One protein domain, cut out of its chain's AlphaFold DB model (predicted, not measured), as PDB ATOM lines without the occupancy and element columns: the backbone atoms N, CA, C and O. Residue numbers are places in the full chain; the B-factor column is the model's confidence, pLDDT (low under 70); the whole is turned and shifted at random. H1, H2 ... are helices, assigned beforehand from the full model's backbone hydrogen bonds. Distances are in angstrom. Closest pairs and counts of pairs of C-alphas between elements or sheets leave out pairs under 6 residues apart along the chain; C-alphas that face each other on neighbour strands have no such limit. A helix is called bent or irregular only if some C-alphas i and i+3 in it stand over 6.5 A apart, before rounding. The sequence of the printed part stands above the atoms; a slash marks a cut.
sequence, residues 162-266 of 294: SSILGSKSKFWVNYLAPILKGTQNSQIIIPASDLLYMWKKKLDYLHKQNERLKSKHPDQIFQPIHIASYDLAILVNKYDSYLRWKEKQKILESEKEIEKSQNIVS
ATOM      1  N   SER A 162      39.703   7.529 -35.561       85.75
ATOM      2  CA  SER A 162      40.558   6.836 -34.583       85.75
ATOM      3  C   SER A 162      39.815   6.273 -33.366       85.75
ATOM      4  O   SER A 162      40.345   5.388 -32.699       85.75
ATOM      5  N   SER A 163      38.597   6.747 -33.078       84.81
ATOM      6  CA  SER A 163      37.807   6.325 -31.912       84.81
ATOM      7  C   SER A 163      37.349   4.867 -31.979       84.81
ATOM      8  O   SER A 163      37.106   4.258 -30.936       84.81
ATOM      9  N   ILE A 164      37.258   4.286 -33.181       86.44
ATOM     10  CA  ILE A 164      36.811   2.902 -33.349       86.44
ATOM     11  C   ILE A 164      37.916   1.885 -33.053       86.44
ATOM     12  O   ILE A 164      37.615   0.712 -32.851       86.44
ATOM     13  N   LEU A 165      39.187   2.286 -32.953       82.56
ATOM     14  CA  LEU A 165      40.291   1.358 -32.699       82.56
ATOM     15  C   LEU A 165      40.973   1.606 -31.353       82.56
ATOM     16  O   LEU A 165      41.207   2.732 -30.933       82.56
ATOM     17  N   GLY A 166      41.359   0.515 -30.694       76.19
ATOM     18  CA  GLY A 166      42.057   0.525 -29.412       76.19
ATOM     19  C   GLY A 166      41.735  -0.725 -28.604       76.19
ATOM     20  O   GLY A 166      40.690  -1.338 -28.802       76.19
ATOM     21  N   SER A 167      42.602  -1.095 -27.661       69.31
ATOM     22  CA  SER A 167      42.427  -2.312 -26.849       69.31
ATOM     23  C   SER A 167      41.144  -2.319 -26.009       69.31
ATOM     24  O   SER A 167      40.686  -3.385 -25.618       69.31
ATOM     25  N   LYS A 168      40.557  -1.143 -25.754       77.12
ATOM     26  CA  LYS A 168      39.280  -0.963 -25.045       77.12
ATOM     27  C   LYS A 168      38.124  -0.546 -25.961       77.12
ATOM     28  O   LYS A 168      37.026  -0.297 -25.471       77.12
ATOM     29  N   SER A 169      38.355  -0.422 -27.270       85.44
ATOM     30  CA  SER A 169      37.280  -0.083 -28.200       85.44
ATOM     31  C   SER A 169      36.292  -1.242 -28.278       85.44
ATOM     32  O   SER A 169      36.687  -2.379 -28.538       85.44
ATOM     33  N   LYS A 170      34.999  -0.943 -28.114       87.06
ATOM     34  CA  LYS A 170      33.926  -1.928 -28.302       87.06
ATOM     35  C   LYS A 170      33.961  -2.529 -29.708       87.06
ATOM     36  O   LYS A 170      33.713  -3.719 -29.847       87.06
ATOM     37  N   PHE A 171      34.320  -1.740 -30.725       89.88
ATOM     38  CA  PHE A 171      34.439  -2.229 -32.098       89.88
ATOM     39  C   PHE A 171      35.527  -3.304 -32.203       89.88
ATOM     40  O   PHE A 171      35.280  -4.417 -32.664       89.88
ATOM     41  N   TRP A 172      36.724  -2.988 -31.702       89.19
ATOM     42  CA  TRP A 172      37.858  -3.908 -31.722       89.19
ATOM     43  C   TRP A 172      37.573  -5.181 -30.922       89.19
ATOM     44  O   TRP A 172      37.743  -6.278 -31.441       89.19
ATOM     45  N   VAL A 173      37.140  -5.038 -29.666       86.25
ATOM     46  CA  VAL A 173      36.989  -6.165 -28.734       86.25
ATOM     47  C   VAL A 173      35.829  -7.076 -29.128       86.25
ATOM     48  O   VAL A 173      35.993  -8.292 -29.102       86.25
ATOM     49  N   ASN A 174      34.680  -6.508 -29.501       86.44
ATOM     50  CA  ASN A 174      33.460  -7.297 -29.690       86.44
ATOM     51  C   ASN A 174      33.250  -7.750 -31.135       86.44
ATOM     52  O   ASN A 174      32.512  -8.706 -31.347       86.44
ATOM     53  N   TYR A 175      33.859  -7.077 -32.116       88.44
ATOM     54  CA  TYR A 175      33.605  -7.362 -33.528       88.44
ATOM     55  C   TYR A 175      34.882  -7.762 -34.264       88.44
ATOM     56  O   TYR A 175      34.968  -8.881 -34.762       88.44
ATOM     57  N   LEU A 176      35.905  -6.901 -34.298       90.44
ATOM     58  CA  LEU A 176      37.059  -7.138 -35.170       90.44
ATOM     59  C   LEU A 176      37.997  -8.249 -34.666       90.44
ATOM     60  O   LEU A 176      38.350  -9.149 -35.424       90.44
ATOM     61  N   ALA A 177      38.397  -8.223 -33.392       88.75
ATOM     62  CA  ALA A 177      39.322  -9.210 -32.834       88.75
ATOM     63  C   ALA A 177      38.776 -10.654 -32.871       88.75
ATOM     64  O   ALA A 177      39.551 -11.541 -33.235       88.75
ATOM     65  N   PRO A 178      37.485 -10.913 -32.570       88.50
ATOM     66  CA  PRO A 178      36.860 -12.220 -32.771       88.50
ATOM     67  C   PRO A 178      37.008 -12.785 -34.185       88.50
ATOM     68  O   PRO A 178      37.283 -13.969 -34.337       88.50
ATOM     69  N   ILE A 179      36.867 -11.942 -35.209       90.06
ATOM     70  CA  ILE A 179      36.942 -12.357 -36.616       90.06
ATOM     71  C   ILE A 179      38.392 -12.618 -37.039       90.06
ATOM     72  O   ILE A 179      38.662 -13.571 -37.765       90.06
ATOM     73  N   LEU A 180      39.332 -11.799 -36.562       89.12
ATOM     74  CA  LEU A 180      40.753 -11.946 -36.887       89.12
ATOM     75  C   LEU A 180      41.404 -13.147 -36.188       89.12
ATOM     76  O   LEU A 180      42.276 -13.801 -36.756       89.12
ATOM     77  N   LYS A 181      41.025 -13.410 -34.932       83.50
ATOM     78  CA  LYS A 181      41.710 -14.380 -34.055       83.50
ATOM     79  C   LYS A 181      40.910 -15.655 -33.810       83.50
ATOM     80  O   LYS A 181      41.465 -16.617 -33.284       83.50
ATOM     81  N   GLY A 182      39.628 -15.654 -34.166       73.88
ATOM     82  CA  GLY A 182      38.665 -16.645 -33.711       73.88
ATOM     83  C   GLY A 182      38.262 -16.428 -32.248       73.88
ATOM     84  O   GLY A 182      39.000 -15.887 -31.423       73.88
ATOM     85  N   THR A 183      37.064 -16.886 -31.912       65.19
ATOM     86  CA  THR A 183      36.584 -17.105 -30.542       65.19
ATOM     87  C   THR A 183      36.192 -18.567 -30.390       65.19
ATOM     88  O   THR A 183      35.998 -19.261 -31.385       65.19
ATOM     89  N   GLN A 184      36.012 -19.030 -29.150       49.44
ATOM     90  CA  GLN A 184      35.551 -20.397 -28.873       49.44
ATOM     91  C   GLN A 184      34.206 -20.744 -29.553       49.44
ATOM     92  O   GLN A 184      33.926 -21.922 -29.741       49.44
ATOM     93  N   ASN A 185      33.418 -19.739 -29.971       46.84
ATOM     94  CA  ASN A 185      32.079 -19.905 -30.554       46.84
ATOM     95  C   ASN A 185      31.948 -19.420 -32.014       46.84
ATOM     96  O   ASN A 185      30.874 -19.555 -32.597       46.84
ATOM     97  N   SER A 186      32.984 -18.830 -32.621       55.44
ATOM     98  CA  SER A 186      32.914 -18.315 -33.998       55.44
ATOM     99  C   SER A 186      33.527 -19.309 -34.981       55.44
ATOM    100  O   SER A 186      34.717 -19.607 -34.892       55.44
ATOM    101  N   GLN A 187      32.743 -19.768 -35.955       60.06
ATOM    102  CA  GLN A 187      33.192 -20.715 -36.985       60.06
ATOM    103  C   GLN A 187      34.085 -20.085 -38.072       60.06
ATOM    104  O   GLN A 187      34.693 -20.816 -38.848       60.06
ATOM    105  N   ILE A 188      34.177 -18.752 -38.139       72.00
ATOM    106  CA  ILE A 188      34.821 -18.041 -39.250       72.00
ATOM    107  C   ILE A 188      36.007 -17.222 -38.734       72.00
ATOM    108  O   ILE A 188      35.841 -16.351 -37.878       72.00
ATOM    109  N   ILE A 189      37.192 -17.495 -39.286       88.44
ATOM    110  CA  ILE A 189      38.412 -16.698 -39.110       88.44
ATOM    111  C   ILE A 189      38.730 -16.045 -40.455       88.44
ATOM    112  O   ILE A 189      38.884 -16.746 -41.458       88.44
ATOM    113  N   ILE A 190      38.834 -14.716 -40.476       91.38
ATOM    114  CA  ILE A 190      39.149 -13.951 -41.688       91.38
ATOM    115  C   ILE A 190      40.512 -13.269 -41.516       91.38
ATOM    116  O   ILE A 190      40.664 -12.464 -40.593       91.38
ATOM    117  N   PRO A 191      41.506 -13.542 -42.384       92.94
ATOM    118  CA  PRO A 191      42.788 -12.844 -42.359       92.94
ATOM    119  C   PRO A 191      42.631 -11.325 -42.519       92.94
ATOM    120  O   PRO A 191      41.799 -10.851 -43.292       92.94
ATOM    121  N   ALA A 192      43.473 -10.549 -41.830       93.81
ATOM    122  CA  ALA A 192      43.426  -9.086 -41.894       93.81
ATOM    123  C   ALA A 192      43.651  -8.541 -43.317       93.81
ATOM    124  O   ALA A 192      42.992  -7.581 -43.717       93.81
ATOM    125  N   SER A 193      44.533  -9.178 -44.091       93.31
ATOM    126  CA  SER A 193      44.781  -8.856 -45.502       93.31
ATOM    127  C   SER A 193      43.543  -9.071 -46.373       93.31
ATOM    128  O   SER A 193      43.216  -8.209 -47.190       93.31
ATOM    129  N   ASP A 194      42.814 -10.167 -46.157       94.31
ATOM    130  CA  ASP A 194      41.575 -10.466 -46.881       94.31
ATOM    131  C   ASP A 194      40.467  -9.469 -46.515       94.31
ATOM    132  O   ASP A 194      39.845  -8.895 -47.412       94.31
ATOM    133  N   LEU A 195      40.281  -9.166 -45.221       94.94
ATOM    134  CA  LEU A 195      39.340  -8.126 -44.780       94.94
ATOM    135  C   LEU A 195      39.660  -6.770 -45.407       94.94
ATOM    136  O   LEU A 195      38.761  -6.122 -45.939       94.94
ATOM    137  N   LEU A 196      40.924  -6.343 -45.367       95.75
ATOM    138  CA  LEU A 196      41.354  -5.072 -45.948       95.75
ATOM    139  C   LEU A 196      41.074  -5.018 -47.452       95.75
ATOM    140  O   LEU A 196      40.598  -4.000 -47.959       95.75
ATOM    141  N   TYR A 197      41.363  -6.107 -48.164       94.50
ATOM    142  CA  TYR A 197      41.090  -6.208 -49.591       94.50
ATOM    143  C   TYR A 197      39.593  -6.063 -49.879       94.50
ATOM    144  O   TYR A 197      39.205  -5.243 -50.714       94.50
ATOM    145  N   MET A 198      38.754  -6.824 -49.171       94.19
ATOM    146  CA  MET A 198      37.303  -6.772 -49.336       94.19
ATOM    147  C   MET A 198      36.756  -5.375 -49.043       94.19
ATOM    148  O   MET A 198      35.961  -4.862 -49.829       94.19
ATOM    149  N   TRP A 199      37.235  -4.735 -47.974       95.50
ATOM    150  CA  TRP A 199      36.846  -3.374 -47.615       95.50
ATOM    151  C   TRP A 199      37.137  -2.383 -48.732       95.50
ATOM    152  O   TRP A 199      36.238  -1.685 -49.194       95.50
ATOM    153  N   LYS A 200      38.380  -2.367 -49.221       94.06
ATOM    154  CA  LYS A 200      38.798  -1.461 -50.297       94.06
ATOM    155  C   LYS A 200      38.025  -1.712 -51.584       94.06
ATOM    156  O   LYS A 200      37.635  -0.766 -52.256       94.06
ATOM    157  N   LYS A 201      37.781  -2.978 -51.934       91.81
ATOM    158  CA  LYS A 201      37.026  -3.329 -53.144       91.81
ATOM    159  C   LYS A 201      35.543  -2.993 -53.054       91.81
ATOM    160  O   LYS A 201      34.924  -2.794 -54.094       91.81
ATOM    161  N   LYS A 202      34.969  -2.946 -51.850       89.50
ATOM    162  CA  LYS A 202      33.543  -2.678 -51.638       89.50
ATOM    163  C   LYS A 202      33.234  -1.310 -51.069       89.50
ATOM    164  O   LYS A 202      32.068  -1.055 -50.795       89.50
ATOM    165  N   LEU A 203      34.220  -0.428 -50.963       92.69
ATOM    166  CA  LEU A 203      34.058   0.846 -50.276       92.69
ATOM    167  C   LEU A 203      32.869   1.659 -50.808       92.69
ATOM    168  O   LEU A 203      31.966   1.979 -50.042       92.69
ATOM    169  N   ASP A 204      32.774   1.845 -52.127       92.56
ATOM    170  CA  ASP A 204      31.661   2.578 -52.748       92.56
ATOM    171  C   ASP A 204      30.296   1.918 -52.505       92.56
ATOM    172  O   ASP A 204      29.274   2.588 -52.334       92.56
ATOM    173  N   TYR A 205      30.254   0.583 -52.497       92.00
ATOM    174  CA  TYR A 205      29.033  -0.161 -52.196       92.00
ATOM    175  C   TYR A 205      28.627   0.024 -50.731       92.00
ATOM    176  O   TYR A 205      27.456   0.284 -50.459       92.00
ATOM    177  N   LEU A 206      29.585  -0.082 -49.808       94.38
ATOM    178  CA  LEU A 206      29.373   0.113 -48.376       94.38
ATOM    179  C   LEU A 206      28.874   1.535 -48.103       94.38
ATOM    180  O   LEU A 206      27.846   1.704 -47.455       94.38
ATOM    181  N   HIS A 207      29.488   2.553 -48.713       94.06
ATOM    182  CA  HIS A 207      29.010   3.938 -48.647       94.06
ATOM    183  C   HIS A 207      27.564   4.074 -49.124       94.06
ATOM    184  O   HIS A 207      26.741   4.654 -48.418       94.06
ATOM    185  N   LYS A 208      27.201   3.469 -50.262       94.06
ATOM    186  CA  LYS A 208      25.807   3.465 -50.740       94.06
ATOM    187  C   LYS A 208      24.850   2.786 -49.754       94.06
ATOM    188  O   LYS A 208      23.731   3.270 -49.579       94.06
ATOM    189  N   GLN A 209      25.246   1.679 -49.119       92.50
ATOM    190  CA  GLN A 209      24.416   1.044 -48.084       92.50
ATOM    191  C   GLN A 209      24.287   1.930 -46.843       92.50
ATOM    192  O   GLN A 209      23.188   2.060 -46.308       92.50
ATOM    193  N   ASN A 210      25.366   2.595 -46.436       92.50
ATOM    194  CA  ASN A 210      25.380   3.512 -45.301       92.50
ATOM    195  C   ASN A 210      24.457   4.714 -45.527       92.50
ATOM    196  O   ASN A 210      23.677   5.059 -44.643       92.50
ATOM    197  N   GLU A 211      24.462   5.305 -46.723       92.62
ATOM    198  CA  GLU A 211      23.539   6.395 -47.066       92.62
ATOM    199  C   GLU A 211      22.074   5.929 -47.083       92.62
ATOM    200  O   GLU A 211      21.188   6.615 -46.565       92.62
ATOM    201  N   ARG A 212      21.804   4.718 -47.587       92.12
ATOM    202  CA  ARG A 212      20.462   4.109 -47.516       92.12
ATOM    203  C   ARG A 212      20.023   3.847 -46.076       92.12
ATOM    204  O   ARG A 212      18.856   4.062 -45.759       92.12
ATOM    205  N   LEU A 213      20.931   3.383 -45.219       89.81
ATOM    206  CA  LEU A 213      20.661   3.127 -43.807       89.81
ATOM    207  C   LEU A 213      20.293   4.426 -43.081       89.81
ATOM    208  O   LEU A 213      19.258   4.477 -42.422       89.81
ATOM    209  N   LYS A 214      21.085   5.487 -43.269       91.12
ATOM    210  CA  LYS A 214      20.804   6.819 -42.710       91.12
ATOM    211  C   LYS A 214      19.465   7.370 -43.203       91.12
ATOM    212  O   LYS A 214      18.675   7.856 -42.405       91.12
ATOM    213  N   SER A 215      19.171   7.219 -44.494       91.19
ATOM    214  CA  SER A 215      17.910   7.692 -45.088       91.19
ATOM    215  C   SER A 215      16.674   6.991 -44.509       91.19
ATOM    216  O   SER A 215      15.613   7.598 -44.410       91.19
ATOM    217  N   LYS A 216      16.795   5.714 -44.116       92.25
ATOM    218  CA  LYS A 216      15.709   4.949 -43.476       92.25
ATOM    219  C   LYS A 216      15.493   5.311 -42.005       92.25
ATOM    220  O   LYS A 216      14.419   5.040 -41.476       92.25
ATOM    221  N   HIS A 217      16.496   5.896 -41.355       89.69
ATOM    222  CA  HIS A 217      16.475   6.231 -39.932       89.69
ATOM    223  C   HIS A 217      16.944   7.679 -39.715       89.69
ATOM    224  O   HIS A 217      17.989   7.893 -39.095       89.69
ATOM    225  N   PRO A 218      16.193   8.678 -40.223       86.56
ATOM    226  CA  PRO A 218      16.621  10.077 -40.211       86.56
ATOM    227  C   PRO A 218      16.813  10.639 -38.794       86.56
ATOM    228  O   PRO A 218      17.673  11.490 -38.587       86.56
ATOM    229  N   ASP A 219      16.075  10.119 -37.810       90.81
ATOM    230  CA  ASP A 219      16.137  10.568 -36.414       90.81
ATOM    231  C   ASP A 219      17.259   9.894 -35.599       90.81
ATOM    232  O   ASP A 219      17.472  10.211 -34.427       90.81
ATOM    233  N   GLN A 220      17.986   8.938 -36.190       90.75
ATOM    234  CA  GLN A 220      19.021   8.176 -35.499       90.75
ATOM    235  C   GLN A 220      20.419   8.748 -35.759       90.75
ATOM    236  O   GLN A 220      20.867   8.897 -36.893       90.75
ATOM    237  N   ILE A 221      21.178   8.969 -34.682       86.31
ATOM    238  CA  ILE A 221      22.588   9.361 -34.776       86.31
ATOM    239  C   ILE A 221      23.465   8.114 -34.939       86.31
ATOM    240  O   ILE A 221      23.637   7.311 -34.015       86.31
ATOM    241  N   PHE A 222      24.086   7.976 -36.108       86.94
ATOM    242  CA  PHE A 222      25.026   6.897 -36.391       86.94
ATOM    243  C   PHE A 222      26.453   7.284 -35.997       86.94
ATOM    244  O   PHE A 222      27.167   7.961 -36.732       86.94
ATOM    245  N   GLN A 223      26.880   6.822 -34.822       88.94
ATOM    246  CA  GLN A 223      28.279   6.904 -34.404       88.94
ATOM    247  C   GLN A 223      29.180   6.076 -35.339       88.94
ATOM    248  O   GLN A 223      28.736   5.032 -35.825       88.94
ATOM    249  N   PRO A 224      30.461   6.450 -35.527       89.75
ATOM    250  CA  PRO A 224      31.355   5.746 -36.452       89.75
ATOM    251  C   PRO A 224      31.505   4.247 -36.167       89.75
ATOM    252  O   PRO A 224      31.618   3.445 -37.087       89.75
ATOM    253  N   ILE A 225      31.420   3.852 -34.892       90.81
ATOM    254  CA  ILE A 225      31.403   2.442 -34.485       90.81
ATOM    255  C   ILE A 225      30.228   1.663 -35.084       90.81
ATOM    256  O   ILE A 225      30.410   0.520 -35.481       90.81
ATOM    257  N   HIS A 226      29.039   2.264 -35.169       89.81
ATOM    258  CA  HIS A 226      27.858   1.593 -35.713       89.81
ATOM    259  C   HIS A 226      28.018   1.345 -37.210       89.81
ATOM    260  O   HIS A 226      27.715   0.251 -37.677       89.81
ATOM    261  N   ILE A 227      28.544   2.335 -37.935       93.00
ATOM    262  CA  ILE A 227      28.821   2.219 -39.367       93.00
ATOM    263  C   ILE A 227      29.901   1.158 -39.616       93.00
ATOM    264  O   ILE A 227      29.677   0.227 -40.380       93.00
ATOM    265  N   ALA A 228      31.023   1.221 -38.893       94.19
ATOM    266  CA  ALA A 228      32.100   0.242 -39.031       94.19
ATOM    267  C   ALA A 228      31.636  -1.192 -38.710       94.19
ATOM    268  O   ALA A 228      31.999  -2.135 -39.411       94.19
ATOM    269  N   SER A 229      30.818  -1.375 -37.664       91.88
ATOM    270  CA  SER A 229      30.225  -2.676 -37.318       91.88
ATOM    271  C   SER A 229      29.259  -3.182 -38.389       91.88
ATOM    272  O   SER A 229      29.241  -4.382 -38.662       91.88
ATOM    273  N   TYR A 230      28.465  -2.294 -38.986       93.56
ATOM    274  CA  TYR A 230      27.535  -2.640 -40.058       93.56
ATOM    275  C   TYR A 230      28.277  -3.082 -41.324       93.56
ATOM    276  O   TYR A 230      28.007  -4.164 -41.847       93.56
ATOM    277  N   ASP A 231      29.278  -2.309 -41.745       95.19
ATOM    278  CA  ASP A 231      30.118  -2.638 -42.896       95.19
ATOM    279  C   ASP A 231      30.850  -3.970 -42.689       95.19
ATOM    280  O   ASP A 231      30.821  -4.842 -43.558       95.19
ATOM    281  N   LEU A 232      31.419  -4.191 -41.498       94.44
ATOM    282  CA  LEU A 232      32.056  -5.458 -41.141       94.44
ATOM    283  C   LEU A 232      31.092  -6.646 -41.255       94.44
ATOM    284  O   LEU A 232      31.467  -7.683 -41.796       94.44
ATOM    285  N   ALA A 233      29.848  -6.504 -40.786       92.56
ATOM    286  CA  ALA A 233      28.848  -7.567 -40.875       92.56
ATOM    287  C   ALA A 233      28.505  -7.919 -42.333       92.56
ATOM    288  O   ALA A 233      28.385  -9.099 -42.670       92.56
ATOM    289  N   ILE A 234      28.402  -6.918 -43.215       92.94
ATOM    290  CA  ILE A 234      28.211  -7.137 -44.657       92.94
ATOM    291  C   ILE A 234      29.381  -7.936 -45.237       92.94
ATOM    292  O   ILE A 234      29.161  -8.913 -45.957       92.94
ATOM    293  N   LEU A 235      30.618  -7.539 -44.925       93.88
ATOM    294  CA  LEU A 235      31.812  -8.202 -45.448       93.88
ATOM    295  C   LEU A 235      31.922  -9.649 -44.962       93.88
ATOM    296  O   LEU A 235      32.161 -10.538 -45.776       93.88
ATOM    297  N   VAL A 236      31.678  -9.900 -43.674       91.69
ATOM    298  CA  VAL A 236      31.664 -11.256 -43.100       91.69
ATOM    299  C   VAL A 236      30.643 -12.138 -43.818       91.69
ATOM    300  O   VAL A 236      30.983 -13.240 -44.239       91.69
ATOM    301  N   ASN A 237      29.425 -11.637 -44.048       90.06
ATOM    302  CA  ASN A 237      28.378 -12.387 -44.753       90.06
ATOM    303  C   ASN A 237      28.732 -12.709 -46.214       90.06
ATOM    304  O   ASN A 237      28.203 -13.662 -46.783       90.06
ATOM    305  N   LYS A 238      29.612 -11.925 -46.846       89.75
ATOM    306  CA  LYS A 238      30.065 -12.143 -48.230       89.75
ATOM    307  C   LYS A 238      31.419 -12.867 -48.307       89.75
ATOM    308  O   LYS A 238      31.935 -13.050 -49.412       89.75
ATOM    309  N   TYR A 239      31.995 -13.305 -47.183       91.94
ATOM    310  CA  TYR A 239      33.340 -13.882 -47.158       91.94
ATOM    311  C   TYR A 239      33.450 -15.207 -47.925       91.94
ATOM    312  O   TYR A 239      34.389 -15.382 -48.697       91.94
ATOM    313  N   ASP A 240      32.454 -16.091 -47.841       89.25
ATOM    314  CA  ASP A 240      32.457 -17.344 -48.615       89.25
ATOM    315  C   ASP A 240      32.453 -17.094 -50.132       89.25
ATOM    316  O   ASP A 240      33.134 -17.781 -50.899       89.25
ATOM    317  N   SER A 241      31.716 -16.076 -50.591       87.31
ATOM    318  CA  SER A 241      31.743 -15.659 -51.997       87.31
ATOM    319  C   SER A 241      33.107 -15.103 -52.394       87.31
ATOM    320  O   SER A 241      33.604 -15.429 -53.475       87.31
ATOM    321  N   TYR A 242      33.744 -14.335 -51.510       91.19
ATOM    322  CA  TYR A 242      35.113 -13.873 -51.715       91.19
ATOM    323  C   TYR A 242      36.109 -15.039 -51.814       91.19
ATOM    324  O   TYR A 242      36.934 -15.043 -52.726       91.19
ATOM    325  N   LEU A 243      36.005 -16.060 -50.956       89.94
ATOM    326  CA  LEU A 243      36.864 -17.247 -51.020       89.94
ATOM    327  C   LEU A 243      36.704 -17.999 -52.345       89.94
ATOM    328  O   LEU A 243      37.703 -18.330 -52.984       89.94
ATOM    329  N   ARG A 244      35.463 -18.198 -52.812       89.81
ATOM    330  CA  ARG A 244      35.196 -18.799 -54.131       89.81
ATOM    331  C   ARG A 244      35.811 -17.986 -55.265       89.81
ATOM    332  O   ARG A 244      36.373 -18.557 -56.195       89.81
ATOM    333  N   TRP A 245      35.711 -16.661 -55.202       88.75
ATOM    334  CA  TRP A 245      36.333 -15.785 -56.189       88.75
ATOM    335  C   TRP A 245      37.863 -15.883 -56.156       88.75
ATOM    336  O   TRP A 245      38.481 -16.044 -57.206       88.75
ATOM    337  N   LYS A 246      38.472 -15.844 -54.966       88.25
ATOM    338  CA  LYS A 246      39.924 -15.948 -54.781       88.25
ATOM    339  C   LYS A 246      40.461 -17.265 -55.341       88.25
ATOM    340  O   LYS A 246      41.502 -17.269 -55.989       88.25
ATOM    341  N   GLU A 247      39.729 -18.361 -55.151       88.06
ATOM    342  CA  GLU A 247      40.088 -19.661 -55.719       88.06
ATOM    343  C   GLU A 247      39.974 -19.676 -57.249       88.06
ATOM    344  O   GLU A 247      40.911 -20.096 -57.927       88.06
ATOM    345  N   LYS A 248      38.895 -19.117 -57.816       87.88
ATOM    346  CA  LYS A 248      38.774 -18.939 -59.274       87.88
ATOM    347  C   LYS A 248      39.941 -18.134 -59.853       87.88
ATOM    348  O   LYS A 248      40.441 -18.484 -60.915       87.88
ATOM    349  N   GLN A 249      40.396 -17.079 -59.170       85.62
ATOM    350  CA  GLN A 249      41.543 -16.290 -59.635       85.62
ATOM    351  C   GLN A 249      42.840 -17.102 -59.671       85.62
ATOM    352  O   GLN A 249      43.574 -16.996 -60.647       85.62
ATOM    353  N   LYS A 250      43.101 -17.945 -58.664       86.62
ATOM    354  CA  LYS A 250      44.282 -18.825 -58.672       86.62
ATOM    355  C   LYS A 250      44.261 -19.820 -59.830       86.62
ATOM    356  O   LYS A 250      45.299 -20.058 -60.441       86.62
ATOM    357  N   ILE A 251      43.090 -20.392 -60.125       84.12
ATOM    358  CA  ILE A 251      42.916 -21.316 -61.254       84.12
ATOM    359  C   ILE A 251      43.234 -20.588 -62.565       84.12
ATOM    360  O   ILE A 251      44.088 -21.045 -63.314       84.12
ATOM    361  N   LEU A 252      42.651 -19.404 -62.780       82.62
ATOM    362  CA  LEU A 252      42.900 -18.588 -63.976       82.62
ATOM    363  C   LEU A 252      44.367 -18.149 -64.111       82.62
ATOM    364  O   LEU A 252      44.892 -18.062 -65.220       82.62
ATOM    365  N   GLU A 253      45.038 -17.831 -63.004       82.31
ATOM    366  CA  GLU A 253      46.464 -17.486 -63.006       82.31
ATOM    367  C   GLU A 253      47.330 -18.696 -63.379       82.31
ATOM    368  O   GLU A 253      48.185 -18.587 -64.256       82.31
ATOM    369  N   SER A 254      47.031 -19.867 -62.809       76.38
ATOM    370  CA  SER A 254      47.710 -21.127 -63.137       76.38
ATOM    371  C   SER A 254      47.497 -21.521 -64.603       76.38
ATOM    372  O   SER A 254      48.435 -21.929 -65.282       76.38
ATOM    373  N   GLU A 255      46.281 -21.352 -65.125       78.69
ATOM    374  CA  GLU A 255      45.954 -21.599 -66.534       78.69
ATOM    375  C   GLU A 255      46.742 -20.670 -67.466       78.69
ATOM    376  O   GLU A 255      47.311 -21.133 -68.454       78.69
ATOM    377  N   LYS A 256      46.873 -19.382 -67.119       76.31
ATOM    378  CA  LYS A 256      47.701 -18.423 -67.873       76.31
ATOM    379  C   LYS A 256      49.193 -18.757 -67.825       76.31
ATOM    380  O   LYS A 256      49.901 -18.497 -68.797       76.31
ATOM    381  N   GLU A 257      49.705 -19.285 -66.715       72.81
ATOM    382  CA  GLU A 257      51.096 -19.748 -66.623       72.81
ATOM    383  C   GLU A 257      51.338 -21.000 -67.472       72.81
ATOM    384  O   GLU A 257      52.340 -21.072 -68.191       72.81
ATOM    385  N   ILE A 258      50.391 -21.944 -67.471       72.12
ATOM    386  CA  ILE A 258      50.419 -23.118 -68.350       72.12
ATOM    387  C   ILE A 258      50.391 -22.670 -69.813       72.12
ATOM    388  O   ILE A 258      51.260 -23.078 -70.580       72.12
ATOM    389  N   GLU A 259      49.488 -21.769 -70.193       65.69
ATOM    390  CA  GLU A 259      49.394 -21.247 -71.557       65.69
ATOM    391  C   GLU A 259      50.687 -20.532 -71.987       65.69
ATOM    392  O   GLU A 259      51.219 -20.808 -73.061       65.69
ATOM    393  N   LYS A 260      51.274 -19.683 -71.130       70.50
ATOM    394  CA  LYS A 260      52.577 -19.043 -71.397       70.50
ATOM    395  C   LYS A 260      53.703 -20.065 -71.560       70.50
ATOM    396  O   LYS A 260      54.509 -19.927 -72.478       70.50
ATOM    397  N   SER A 261      53.766 -21.083 -70.703       64.19
ATOM    398  CA  SER A 261      54.794 -22.127 -70.778       64.19
ATOM    399  C   SER A 261      54.646 -23.004 -72.029       64.19
ATOM    400  O   SER A 261      55.638 -23.276 -72.704       64.19
ATOM    401  N   GLN A 262      53.416 -23.353 -72.416       59.06
ATOM    402  CA  GLN A 262      53.128 -24.088 -73.648       59.06
ATOM    403  C   GLN A 262      53.477 -23.259 -74.889       59.06
ATOM    404  O   GLN A 262      54.129 -23.765 -75.796       59.06
ATOM    405  N   ASN A 263      53.150 -21.966 -74.900       58.28
ATOM    406  CA  ASN A 263      53.449 -21.063 -76.015       58.28
ATOM    407  C   ASN A 263      54.971 -20.823 -76.188       58.28
ATOM    408  O   ASN A 263      55.461 -20.647 -77.304       58.28
ATOM    409  N   ILE A 264      55.759 -20.886 -75.104       55.94
ATOM    410  CA  ILE A 264      57.235 -20.871 -75.159       55.94
ATOM    411  C   ILE A 264      57.788 -22.180 -75.747       55.94
ATOM    412  O   ILE A 264      58.697 -22.139 -76.581       55.94
ATOM    413  N   VAL A 265      57.229 -23.337 -75.374       52.34
ATOM    414  CA  VAL A 265      57.611 -24.639 -75.956       52.34
ATOM    415  C   VAL A 265      57.284 -24.682 -77.453       52.34
ATOM    416  O   VAL A 265      58.124 -25.104 -78.248       52.34
ATOM    417  N   SER A 266      56.133 -24.142 -77.865       49.38
ATOM    418  CA  SER A 266      55.742 -24.022 -79.278       49.38
ATOM    419  C   SER A 266      56.644 -23.083 -80.090       49.38
ATOM    420  O   SER A 266      56.819 -23.305 -81.281       49.38
TER     421      SER A 266
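AT A GLANCE: This is residues 162 to 266 of the 294 residues of an uncharacterized protein of uncultured Eubacterium sp (UniProt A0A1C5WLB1). A small helical head, with H3 between H1 and arm H2b of the bent helix H2, has a long arm, H4, whose residues 247 to 266 stick out. The printed part has 105 residues, with four named helices in the order H1, H2, H3, H4 and no named strand; its class is all helix, with 79 of the 105 residues in the named helices, and it is loose, with a radius of gyration of the C-alphas of 18.7 A and spans of 67 by 35 by 24 A.

IN THESE COORDINATES: H1, residues 170 to 181, begins at C-alpha (33.926, -1.928, -28.302); it is irregular, only just: C-alphas 174 and 177 are 6.9 A apart. H2, residues 192 to 216, assigned as one helix by its hydrogen bonds, is bent, with C-alphas 201 and 204 8.0 A apart; its arms are H2a, 192 to 201, and H2b, 204 to 216. H3 holds residues 224 to 237. H4, residues 239 to 266, 40.5 A long, ends at C-alpha (55.742, -24.022, -79.278).

HOW THE PARTS SIT: H1 touches H3, closest C-alphas Phe 171 and Ile 225, 6.1 A. With residue 235 alone, H3 only just touches H2a, with 3 pairs of C-alphas within 8 A, the closest Met 198 and Leu 235, 6.9 A. H3 and H4 meet only through their link. Every O i to N i+4 pair is within hydrogen-bond range in H2a, H2b, H3 and H4, and 5 of 8 in H1.

THE WHOLE: The printed part has no cut and no long link; pLDDT is under 70 at residues 167, 183 to 187, 259 and 261 to 266.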